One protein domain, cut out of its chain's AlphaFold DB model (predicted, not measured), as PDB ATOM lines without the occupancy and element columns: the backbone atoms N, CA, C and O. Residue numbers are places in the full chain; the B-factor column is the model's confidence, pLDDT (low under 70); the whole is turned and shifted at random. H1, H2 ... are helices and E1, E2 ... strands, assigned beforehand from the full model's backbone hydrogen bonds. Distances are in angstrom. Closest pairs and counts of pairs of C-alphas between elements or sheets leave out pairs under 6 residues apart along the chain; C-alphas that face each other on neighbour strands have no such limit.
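AT A GLANCE: This is residues 54 to 135 of the 447 residues of an uncharacterized protein of Candidatus Gracilibacteria bacterium (UniProt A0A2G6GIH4). A small, twisted antiparallel sheet, order E2, E1, E3, has short helix H1 on one face, while long helix H2 passes edge strand E3 and residues 120 to 135 stick out as an arm. The printed part has 82 residues, with elements in the order E1, E2, H1, E3, H2, class mixed. It is loose, with a radius of gyration of the C-alphas of 15.5 A, spanning 54 by 25 by 22 A.

IN THESE COORDINATES: E1, residues 54 to 60, begins at C-alpha 54 (168.592, 196.496, 205.237). E2, residues 63 to 71, bends by 52 degrees at residue 68. H1 is residues 74 to 83; E3, 87 to 93. H2, residues 101 to 134, is 48.7 A long and ends at C-alpha 134 (180.885, 177.719, 169.240).

HOW THE PARTS SIT: Hairpin E1 and E2 has N 56 and O 67 at 3.0 A; E1 and E3 have N 57 and O 90 at 3.0 A, both within hydrogen-bond range. H1's height over the sheet is 6.5 A. H2 only grazes the sheet, with residues 101 to 112. H2 touches H1 with residues 111 to 115 alone, at a steep tilt of 66 degrees; the closest C-alphas, of Leu 75 and Leu 111, are 6.5 A apart. In H1 and H2 every O i to N i+4 pair is within hydrogen-bond range.

THE WHOLE: The printed part has no cut and no long link; pLDDT is under 70 at residues 95, 97 to 98 and 121 to 135.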
ATOM      1  N   PHE A  54     167.189 196.113 205.324       82.19
ATOM      2  CA  PHE A  54     168.592 196.496 205.237       82.19
ATOM      3  C   PHE A  54     168.711 198.001 205.032       82.19
ATOM      4  O   PHE A  54     167.976 198.584 204.230       82.19
ATOM      5  N   TYR A  55     169.661 198.612 205.726       84.25
ATOM      6  CA  TYR A  55     170.030 200.011 205.547       84.25
ATOM      7  C   TYR A  55     171.327 200.088 204.761       84.25
ATOM      8  O   TYR A  55     172.239 199.290 204.985       84.25
ATOM      9  N   PHE A  56     171.406 201.036 203.831       85.69
ATOM     10  CA  PHE A  56     172.602 201.235 203.026       85.69
ATOM     11  C   PHE A  56     172.978 202.708 202.897       85.69
ATOM     12  O   PHE A  56     172.116 203.588 202.836       85.69
ATOM     13  N   LEU A  57     174.285 202.942 202.795       84.06
ATOM     14  CA  LEU A  57     174.892 204.193 202.357       84.06
ATOM     15  C   LEU A  57     175.671 203.892 201.079       84.06
ATOM     16  O   LEU A  57     176.530 203.010 201.073       84.06
ATOM     17  N   ALA A  58     175.374 204.591 199.988       85.69
ATOM     18  CA  ALA A  58     176.034 204.349 198.712       85.69
ATOM     19  C   ALA A  58     176.202 205.624 197.880       85.69
ATOM     20  O   ALA A  58     175.389 206.541 197.962       85.69
ATOM     21  N   LYS A  59     177.236 205.653 197.035       83.62
ATOM     22  CA  LYS A  59     177.472 206.718 196.054       83.62
ATOM     23  C   LYS A  59     176.880 206.354 194.694       83.62
ATOM     24  O   LYS A  59     177.200 205.299 194.148       83.62
ATOM     25  N   ILE A  60     176.066 207.243 194.125       80.88
ATOM     26  CA  ILE A  60     175.639 207.215 192.715       80.88
ATOM     27  C   ILE A  60     176.048 208.522 192.068       80.88
ATOM     28  O   ILE A  60     175.688 209.582 192.569       80.88
ATOM     29  N   LYS A  61     176.767 208.449 190.939       75.56
ATOM     30  CA  LYS A  61     177.188 209.636 190.172       75.56
ATOM     31  C   LYS A  61     177.810 210.730 191.070       75.56
ATOM     32  O   LYS A  61     177.528 211.907 190.907       75.56
ATOM     33  N   GLY A  62     178.600 210.321 192.067       72.94
ATOM     34  CA  GLY A  62     179.261 211.218 193.025       72.94
ATOM     35  C   GLY A  62     178.434 211.643 194.249       72.94
ATOM     36  O   GLY A  62     179.030 212.077 195.228       72.94
ATOM     37  N   GLN A  63     177.110 211.460 194.260       78.31
ATOM     38  CA  GLN A  63     176.246 211.846 195.384       78.31
ATOM     39  C   GLN A  63     176.020 210.694 196.366       78.31
ATOM     40  O   GLN A  63     175.752 209.560 195.959       78.31
ATOM     41  N   GLU A  64     176.087 210.994 197.663       83.94
ATOM     42  CA  GLU A  64     175.775 210.042 198.729       83.94
ATOM     43  C   GLU A  64     174.265 209.908 198.911       83.94
ATOM     44  O   GLU A  64     173.544 210.888 199.082       83.94
ATOM     45  N   ARG A  65     173.779 208.668 198.882       79.44
ATOM     46  CA  ARG A  65     172.384 208.333 199.150       79.44
ATOM     47  C   ARG A  65     172.302 207.325 200.280       79.44
ATOM     48  O   ARG A  65     172.973 206.292 200.258       79.44
ATOM     49  N   ARG A  66     171.440 207.636 201.245       84.56
ATOM     50  CA  ARG A  66     170.996 206.717 202.291       84.56
ATOM     51  C   ARG A  66     169.652 206.141 201.886       84.56
ATOM     52  O   ARG A  66     168.813 206.857 201.344       84.56
ATOM     53  N   GLY A  67     169.446 204.859 202.138       79.81
ATOM     54  CA  GLY A  67     168.179 204.222 201.815       79.81
ATOM     55  C   GLY A  67     167.933 202.951 202.607       79.81
ATOM     56  O   GLY A  67     168.830 202.394 203.243       79.81
ATOM     57  N   LYS A  68     166.683 202.498 202.543       82.19
ATOM     58  CA  LYS A  68     166.207 201.258 203.150       82.19
ATOM     59  C   LYS A  68     165.739 200.323 202.041       82.19
ATOM     60  O   LYS A  68     164.980 200.736 201.169       82.19
ATOM     61  N   VAL A  69     166.192 199.072 202.066       81.00
ATOM     62  CA  VAL A  69     165.793 198.034 201.105       81.00
ATOM     63  C   VAL A  69     165.295 196.817 201.860       81.00
ATOM     64  O   VAL A  69     165.911 196.371 202.822       81.00
ATOM     65  N   ILE A  70     164.186 196.257 201.393       76.56
ATOM     66  CA  ILE A  70     163.646 194.996 201.894       76.56
ATOM     67  C   ILE A  70     164.167 193.869 201.004       76.56
ATOM     68  O   ILE A  70     164.043 193.914 199.776       76.56
ATOM     69  N   GLY A  71     164.768 192.848 201.608       70.50
ATOM     70  CA  GLY A  71     165.320 191.719 200.870       70.50
ATOM     71  C   GLY A  71     165.347 190.433 201.680       70.50
ATOM     72  O   GLY A  71     165.322 190.437 202.900       70.50
ATOM     73  N   LYS A  72     165.415 189.293 200.992       75.06
ATOM     74  CA  LYS A  72     165.544 187.987 201.663       75.06
ATOM     75  C   LYS A  72     166.933 187.770 202.270       75.06
ATOM     76  O   LYS A  72     167.079 187.003 203.210       75.06
ATOM     77  N   ASP A  73     167.949 188.396 201.681       79.81
ATOM     78  CA  ASP A  73     169.355 188.160 201.991       79.81
ATOM     79  C   ASP A  73     170.184 189.408 201.643       79.81
ATOM     80  O   ASP A  73     170.007 189.982 200.561       79.81
ATOM     81  N   ILE A  74     171.104 189.790 202.528       82.56
ATOM     82  CA  ILE A  74     172.014 190.927 202.370       82.56
ATOM     83  C   ILE A  74     172.854 190.824 201.090       82.56
ATOM     84  O   ILE A  74     173.036 191.825 200.401       82.56
ATOM     85  N   LEU A  75     173.285 189.618 200.688       82.50
ATOM     86  CA  LEU A  75     174.046 189.434 199.444       82.50
ATOM     87  C   LEU A  75     173.178 189.693 198.209       82.50
ATOM     88  O   LEU A  75     173.626 190.313 197.246       82.50
ATOM     89  N   LYS A  76     171.914 189.250 198.230       81.69
ATOM     90  CA  LYS A  76     170.970 189.484 197.124       81.69
ATOM     91  C   LYS A  76     170.640 190.973 197.000       81.69
ATOM     92  O   LYS A  76     170.527 191.474 195.882       81.69
ATOM     93  N   VAL A  77     170.526 191.679 198.126       82.44
ATOM     94  CA  VAL A  77     170.376 193.143 198.158       82.44
ATOM     95  C   VAL A  77     171.626 193.826 197.606       82.44
ATOM     96  O   VAL A  77     171.507 194.669 196.719       82.44
ATOM     97  N   PHE A  78     172.817 193.405 198.035       84.56
ATOM     98  CA  PHE A  78     174.092 193.929 197.546       84.56
ATOM     99  C   PHE A  78     174.251 193.767 196.025       84.56
ATOM    100  O   PHE A  78     174.590 194.726 195.335       84.56
ATOM    101  N   ILE A  79     173.940 192.581 195.483       82.38
ATOM    102  CA  ILE A  79     173.966 192.306 194.034       82.38
ATOM    103  C   ILE A  79     173.013 193.242 193.283       82.38
ATOM    104  O   ILE A  79     173.400 193.822 192.270       82.38
ATOM    105  N   LYS A  80     171.777 193.410 193.776       83.19
ATOM    106  CA  LYS A  80     170.789 194.306 193.154       83.19
ATOM    107  C   LYS A  80     171.261 195.760 193.158       83.19
ATOM    108  O   LYS A  80     171.194 196.414 192.125       83.19
ATOM    109  N   LEU A  81     171.775 196.245 194.289       82.62
ATOM    110  CA  LEU A  81     172.293 197.608 194.416       82.62
ATOM    111  C   LEU A  81     173.498 197.847 193.489       82.62
ATOM    112  O   LEU A  81     173.515 198.840 192.763       82.62
ATOM    113  N   LYS A  82     174.461 196.917 193.418       81.38
ATOM    114  CA  LYS A  82     175.574 197.001 192.452       81.38
ATOM    115  C   LYS A  82     175.083 196.964 190.999       81.38
ATOM    116  O   LYS A  82     175.608 197.705 190.175       81.38
ATOM    117  N   GLY A  83     174.066 196.158 190.684       77.88
ATOM    118  CA  GLY A  83     173.445 196.107 189.353       77.88
ATOM    119  C   GLY A  83     172.765 197.416 188.931       77.88
ATOM    120  O   GLY A  83     172.720 197.723 187.745       77.88
ATOM    121  N   LEU A  84     172.299 198.213 189.895       79.69
ATOM    122  CA  LEU A  84     171.738 199.553 189.686       79.69
ATOM    123  C   LEU A  84     172.810 200.664 189.636       79.69
ATOM    124  O   LEU A  84     172.470 201.840 189.534       79.69
ATOM    125  N   GLY A  85     174.100 200.316 189.720       75.62
ATOM    126  CA  GLY A  85     175.213 201.271 189.652       75.62
ATOM    127  C   GLY A  85     175.566 201.962 190.976       75.62
ATOM    128  O   GLY A  85     176.304 202.946 190.963       75.62
ATOM    129  N   TYR A  86     175.069 201.475 192.119       80.69
ATOM    130  CA  TYR A  86     175.433 202.014 193.434       80.69
ATOM    131  C   TYR A  86     176.826 201.537 193.879       80.69
ATOM    132  O   TYR A  86     177.092 200.335 193.965       80.69
ATOM    133  N   ASN A  87     177.690 202.472 194.280       82.75
ATOM    134  CA  ASN A  87     178.921 202.181 195.015       82.75
ATOM    135  C   ASN A  87     178.637 202.159 196.519       82.75
ATOM    136  O   ASN A  87     178.622 203.196 197.176       82.75
ATOM    137  N   ILE A  88     178.362 200.965 197.038       84.44
ATOM    138  CA  ILE A  88     177.955 200.724 198.426       84.44
ATOM    139  C   ILE A  88     179.142 200.962 199.370       84.44
ATOM    140  O   ILE A  88     180.186 200.340 199.200       84.44
ATOM    141  N   ILE A  89     178.965 201.856 200.345       81.88
ATOM    142  CA  ILE A  89     179.931 202.195 201.405       81.88
ATOM    143  C   ILE A  89     179.582 201.437 202.688       81.88
ATOM    144  O   ILE A  89     180.467 200.893 203.339       81.88
ATOM    145  N   GLU A  90     178.289 201.360 203.015       86.44
ATOM    146  CA  GLU A  90     177.762 200.613 204.161       86.44
ATOM    147  C   GLU A  90     176.507 199.840 203.747       86.44
ATOM    148  O   GLU A  90     175.685 200.349 202.981       86.44
ATOM    149  N   LEU A  91     176.355 198.614 204.253       84.88
ATOM    150  CA  LEU A  91     175.140 197.807 204.129       84.88
ATOM    151  C   LEU A  91     175.028 196.896 205.356       84.88
ATOM    152  O   LEU A  91     175.915 196.074 205.581       84.88
ATOM    153  N   PHE A  92     173.953 197.031 206.130       81.12
ATOM    154  CA  PHE A  92     173.732 196.256 207.357       81.12
ATOM    155  C   PHE A  92     172.237 196.000 207.607       81.12
ATOM    156  O   PHE A  92     171.373 196.648 207.009       81.12
ATOM    157  N   GLU A  93     171.927 195.006 208.438       82.75
ATOM    158  CA  GLU A  93     170.555 194.625 208.795       82.75
ATOM    159  C   GLU A  93     169.993 195.542 209.903       82.75
ATOM    160  O   GLU A  93     170.746 196.120 210.678       82.75
ATOM    161  N   GLU A  94     168.671 195.696 210.007       75.94
ATOM    162  CA  GLU A  94     168.022 196.525 211.045       75.94
ATOM    163  C   GLU A  94     168.381 196.110 212.488       75.94
ATOM    164  O   GLU A  94     168.384 196.956 213.374       75.94
ATOM    165  N   GLY A  95     168.762 194.852 212.730       67.50
ATOM    166  CA  GLY A  95     169.273 194.400 214.036       67.50
ATOM    167  C   GLY A  95     170.703 194.857 214.368       67.50
ATOM    168  O   GLY A  95     171.115 194.778 215.520       67.50
ATOM    169  N   ASP A  96     171.438 195.378 213.384       72.69
ATOM    170  CA  ASP A  96     172.876 195.673 213.447       72.69
ATOM    171  C   ASP A  96     173.171 197.191 213.500       72.69
ATOM    172  O   ASP A  96     174.265 197.652 213.162       72.69
ATOM    173  N   ILE A  97     172.193 198.009 213.904       66.75
ATOM    174  CA  ILE A  97     172.291 199.483 213.866       66.75
ATOM    175  C   ILE A  97     173.475 200.009 214.703       66.75
ATOM    176  O   ILE A  97     174.174 200.927 214.256       66.75
ATOM    177  N   ASN A  98     173.761 199.368 215.843       69.25
ATOM    178  CA  ASN A  98     174.794 199.766 216.813       69.25
ATOM    179  C   ASN A  98     176.211 199.243 216.503       69.25
ATOM    180  O   ASN A  98     177.123 199.435 217.304       69.25
ATOM    181  N   ILE A  99     176.416 198.576 215.365       76.81
ATOM    182  CA  ILE A  99     177.729 198.058 214.957       76.81
ATOM    183  C   ILE A  99     178.680 199.212 214.594       76.81
ATOM    184  O   ILE A  99     178.257 200.217 214.001       76.81
ATOM    185  N   SER A 100     179.969 199.061 214.925       79.56
ATOM    186  CA  SER A 100     180.999 200.074 214.669       79.56
ATOM    187  C   SER A 100     181.169 200.373 213.171       79.56
ATOM    188  O   SER A 100     180.883 199.550 212.296       79.56
ATOM    189  N   THR A 101     181.671 201.566 212.841       76.06
ATOM    190  CA  THR A 101     181.953 201.961 211.448       76.06
ATOM    191  C   THR A 101     183.007 201.066 210.784       76.06
ATOM    192  O   THR A 101     182.960 200.850 209.573       76.06
ATOM    193  N   GLU A 102     183.933 200.487 211.554       77.00
ATOM    194  CA  GLU A 102     184.933 199.537 211.051       77.00
ATOM    195  C   GLU A 102     184.318 198.187 210.670       77.00
ATOM    196  O   GLU A 102     184.599 197.653 209.593       77.00
ATOM    197  N   GLU A 103     183.435 197.649 211.506       75.69
ATOM    198  CA  GLU A 103     182.729 196.398 211.232       75.69
ATOM    199  C   GLU A 103     181.773 196.540 210.039       75.69
ATOM    200  O   GLU A 103     181.734 195.660 209.175       75.69
ATOM    201  N   LYS A 104     181.086 197.684 209.901       79.94
ATOM    202  CA  LYS A 104     180.263 197.998 208.714       79.94
ATOM    203  C   LYS A 104     181.092 197.990 207.425       79.94
ATOM    204  O   LYS A 104     180.671 197.401 206.426       79.94
ATOM    205  N   LYS A 105     182.308 198.550 207.451       80.50
ATOM    206  CA  LYS A 105     183.254 198.483 206.320       80.50
ATOM    207  C   LYS A 105     183.731 197.055 206.044       80.50
ATOM    208  O   LYS A 105     183.853 196.667 204.881       80.50
ATOM    209  N   GLN A 106     183.985 196.251 207.079       81.06
ATOM    210  CA  GLN A 106     184.356 194.843 206.899       81.06
ATOM    211  C   GLN A 106     183.239 194.030 206.237       81.06
ATOM    212  O   GLN A 106     183.528 193.244 205.334       81.06
ATOM    213  N   ILE A 107     181.978 194.254 206.625       82.38
ATOM    214  CA  ILE A 107     180.815 193.604 206.007       82.38
ATOM    215  C   ILE A 107     180.773 193.907 204.507       82.38
ATOM    216  O   ILE A 107     180.659 192.987 203.697       82.38
ATOM    217  N   VAL A 108     180.929 195.175 204.119       85.62
ATOM    218  CA  VAL A 108     180.936 195.578 202.703       85.62
ATOM    219  C   VAL A 108     182.108 194.960 201.940       85.62
ATOM    220  O   VAL A 108     181.904 194.426 200.849       85.62
ATOM    221  N   ASN A 109     183.309 194.935 202.521       84.62
ATOM    222  CA  ASN A 109     184.471 194.283 201.909       84.62
ATOM    223  C   ASN A 109     184.253 192.778 201.690       84.62
ATOM    224  O   ASN A 109     184.587 192.242 200.628       84.62
ATOM    225  N   ASP A 110     183.677 192.078 202.670       80.06
ATOM    226  CA  ASP A 110     183.350 190.660 202.534       80.06
ATOM    227  C   ASP A 110     182.246 190.440 201.480       80.06
ATOM    228  O   ASP A 110     182.334 189.487 200.700       80.06
ATOM    229  N   LEU A 111     181.249 191.327 201.386       85.81
ATOM    230  CA  LEU A 111     180.218 191.287 200.342       85.81
ATOM    231  C   LEU A 111     180.790 191.537 198.942       85.81
ATOM    232  O   LEU A 111     180.396 190.852 197.997       85.81
ATOM    233  N   GLU A 112     181.762 192.437 198.790       84.88
ATOM    234  CA  GLU A 112     182.461 192.646 197.518       84.88
ATOM    235  C   GLU A 112     183.245 191.410 197.075       84.88
ATOM    236  O   GLU A 112     183.212 191.033 195.899       84.88
ATOM    237  N   GLN A 113     183.924 190.736 198.005       79.94
ATOM    238  CA  GLN A 113     184.611 189.479 197.706       79.94
ATOM    239  C   GLN A 113     183.616 188.375 197.324       79.94
ATOM    240  O   GLN A 113     183.840 187.656 196.349       79.94
ATOM    241  N   GLN A 114     182.489 188.264 198.035       80.19
ATOM    242  CA  GLN A 114     181.418 187.322 197.690       80.19
ATOM    243  C   GLN A 114     180.805 187.623 196.317       80.19
ATOM    244  O   GLN A 114     180.554 186.699 195.543       80.19
ATOM    245  N   TYR A 115     180.621 188.901 195.979       82.69
ATOM    246  CA  TYR A 115     180.139 189.342 194.673       82.69
ATOM    247  C   TYR A 115     181.098 188.961 193.537       82.69
ATOM    248  O   TYR A 115     180.657 188.461 192.501       82.69
ATOM    249  N   LYS A 116     182.416 189.111 193.739       83.25
ATOM    250  CA  LYS A 116     183.431 188.653 192.771       83.25
ATOM    251  C   LYS A 116     183.336 187.145 192.530       83.25
ATOM    252  O   LYS A 116     183.230 186.731 191.379       83.25
ATOM    253  N   ILE A 117     183.257 186.345 193.596       75.88
ATOM    254  CA  ILE A 117     183.091 184.881 193.509       75.88
ATOM    255  C   ILE A 117     181.781 184.517 192.783       75.88
ATOM    256  O   ILE A 117     181.754 183.610 191.946       75.88
ATOM    257  N   HIS A 118     180.690 185.237 193.061       78.19
ATOM    258  CA  HIS A 118     179.408 185.037 192.384       78.19
ATOM    259  C   HIS A 118     179.523 185.296 190.874       78.19
ATOM    260  O   HIS A 118     179.137 184.453 190.067       78.19
ATOM    261  N   ASN A 119     180.136 186.410 190.475       77.56
ATOM    262  CA  ASN A 119     180.328 186.747 189.065       77.56
ATOM    263  C   ASN A 119     181.299 185.806 188.350       77.56
ATOM    264  O   ASN A 119     181.082 185.480 187.186       77.56
ATOM    265  N   GLU A 120     182.352 185.340 189.019       76.38
ATOM    266  CA  GLU A 120     183.262 184.332 188.468       76.38
ATOM    267  C   GLU A 120     182.542 183.003 188.223       76.38
ATOM    268  O   GLU A 120     182.670 182.433 187.140       76.38
ATOM    269  N   SER A 121     181.720 182.545 189.171       66.50
ATOM    270  CA  SER A 121     180.930 181.321 188.985       66.50
ATOM    271  C   SER A 121     179.902 181.451 187.852       66.50
ATOM    272  O   SER A 121     179.751 180.518 187.061       66.50
ATOM    273  N   LYS A 122     179.291 182.631 187.681       69.31
ATOM    274  CA  LYS A 122     178.392 182.936 186.556       69.31
ATOM    275  C   LYS A 122     179.125 183.037 185.205       69.31
ATOM    276  O   LYS A 122     178.668 182.479 184.209       69.31
ATOM    277  N   LYS A 123     180.313 183.654 185.162       65.06
ATOM    278  CA  LYS A 123     181.166 183.712 183.957       65.06
ATOM    279  C   LYS A 123     181.652 182.331 183.521       65.06
ATOM    280  O   LYS A 123     181.793 182.089 182.326       65.06
ATOM    281  N   ILE A 124     181.907 181.421 184.463       58.84
ATOM    282  CA  ILE A 124     182.238 180.026 184.148       58.84
ATOM    283  C   ILE A 124     181.036 179.340 183.486       58.84
ATOM    284  O   ILE A 124     181.219 178.708 182.449       58.84
ATOM    285  N   SER A 125     179.810 179.525 183.995       51.47
ATOM    286  CA  SER A 125     178.612 178.988 183.328       51.47
ATOM    287  C   SER A 125     178.365 179.602 181.945       51.47
ATOM    288  O   SER A 125     178.049 178.880 181.006       51.47
ATOM    289  N   GLU A 126     178.603 180.902 181.765       51.50
ATOM    290  CA  GLU A 126     178.456 181.574 180.465       51.50
ATOM    291  C   GLU A 126     179.550 181.168 179.463       51.50
ATOM    292  O   GLU A 126     179.272 181.043 178.273       51.50
ATOM    293  N   LYS A 127     180.784 180.892 179.915       53.25
ATOM    294  CA  LYS A 127     181.847 180.309 179.074       53.25
ATOM    295  C   LYS A 127     181.533 178.875 178.648       53.25
ATOM    296  O   LYS A 127     181.903 178.494 177.542       53.25
ATOM    297  N   VAL A 128     180.863 178.091 179.493       50.44
ATOM    298  CA  VAL A 128     180.373 176.749 179.137       50.44
ATOM    299  C   VAL A 128     179.264 176.845 178.084       50.44
ATOM    300  O   VAL A 128     179.302 176.104 177.108       50.44
ATOM    301  N   ILE A 129     178.354 177.818 178.208       45.78
ATOM    302  CA  ILE A 129     177.300 178.074 177.212       45.78
ATOM    303  C   ILE A 129     177.895 178.596 175.891       45.78
ATOM    304  O   ILE A 129     177.556 178.087 174.832       45.78
ATOM    305  N   LYS A 130     178.854 179.534 175.922       44.62
ATOM    306  CA  LYS A 130     179.550 180.011 174.709       44.62
ATOM    307  C   LYS A 130     180.402 178.927 174.039       44.62
ATOM    308  O   LYS A 130     180.467 178.897 172.817       44.62
ATOM    309  N   LYS A 131     181.006 178.006 174.800       45.12
ATOM    310  CA  LYS A 131     181.658 176.811 174.230       45.12
ATOM    311  C   LYS A 131     180.658 175.861 173.566       45.12
ATOM    312  O   LYS A 131     181.006 175.290 172.545       45.12
ATOM    313  N   ALA A 132     179.446 175.730 174.107       43.84
ATOM    314  CA  ALA A 132     178.372 174.939 173.500       43.84
ATOM    315  C   ALA A 132     177.783 175.590 172.229       43.84
ATOM    316  O   ALA A 132     177.311 174.890 171.339       43.84
ATOM    317  N   VAL A 133     177.835 176.923 172.121       42.69
ATOM    318  CA  VAL A 133     177.412 177.661 170.917       42.69
ATOM    319  C   VAL A 133     178.504 177.653 169.840       42.69
ATOM    320  O   VAL A 133     178.201 177.420 168.678       42.69
ATOM    321  N   ASN A 134     179.780 177.799 170.205       43.56
ATOM    322  CA  ASN A 134     180.885 177.719 169.240       43.56
ATOM    323  C   ASN A 134     181.153 176.283 168.746       43.56
ATOM    324  O   ASN A 134     181.717 176.106 167.675       43.56
ATOM    325  N   SER A 135     180.710 175.246 169.466       43.53
ATOM    326  CA  SER A 135     180.752 173.866 168.957       43.53
ATOM    327  C   SER A 135     179.756 173.590 167.822       43.53
ATOM    328  O   SER A 135     179.832 172.522 167.228       43.53
TER     329      SER A 135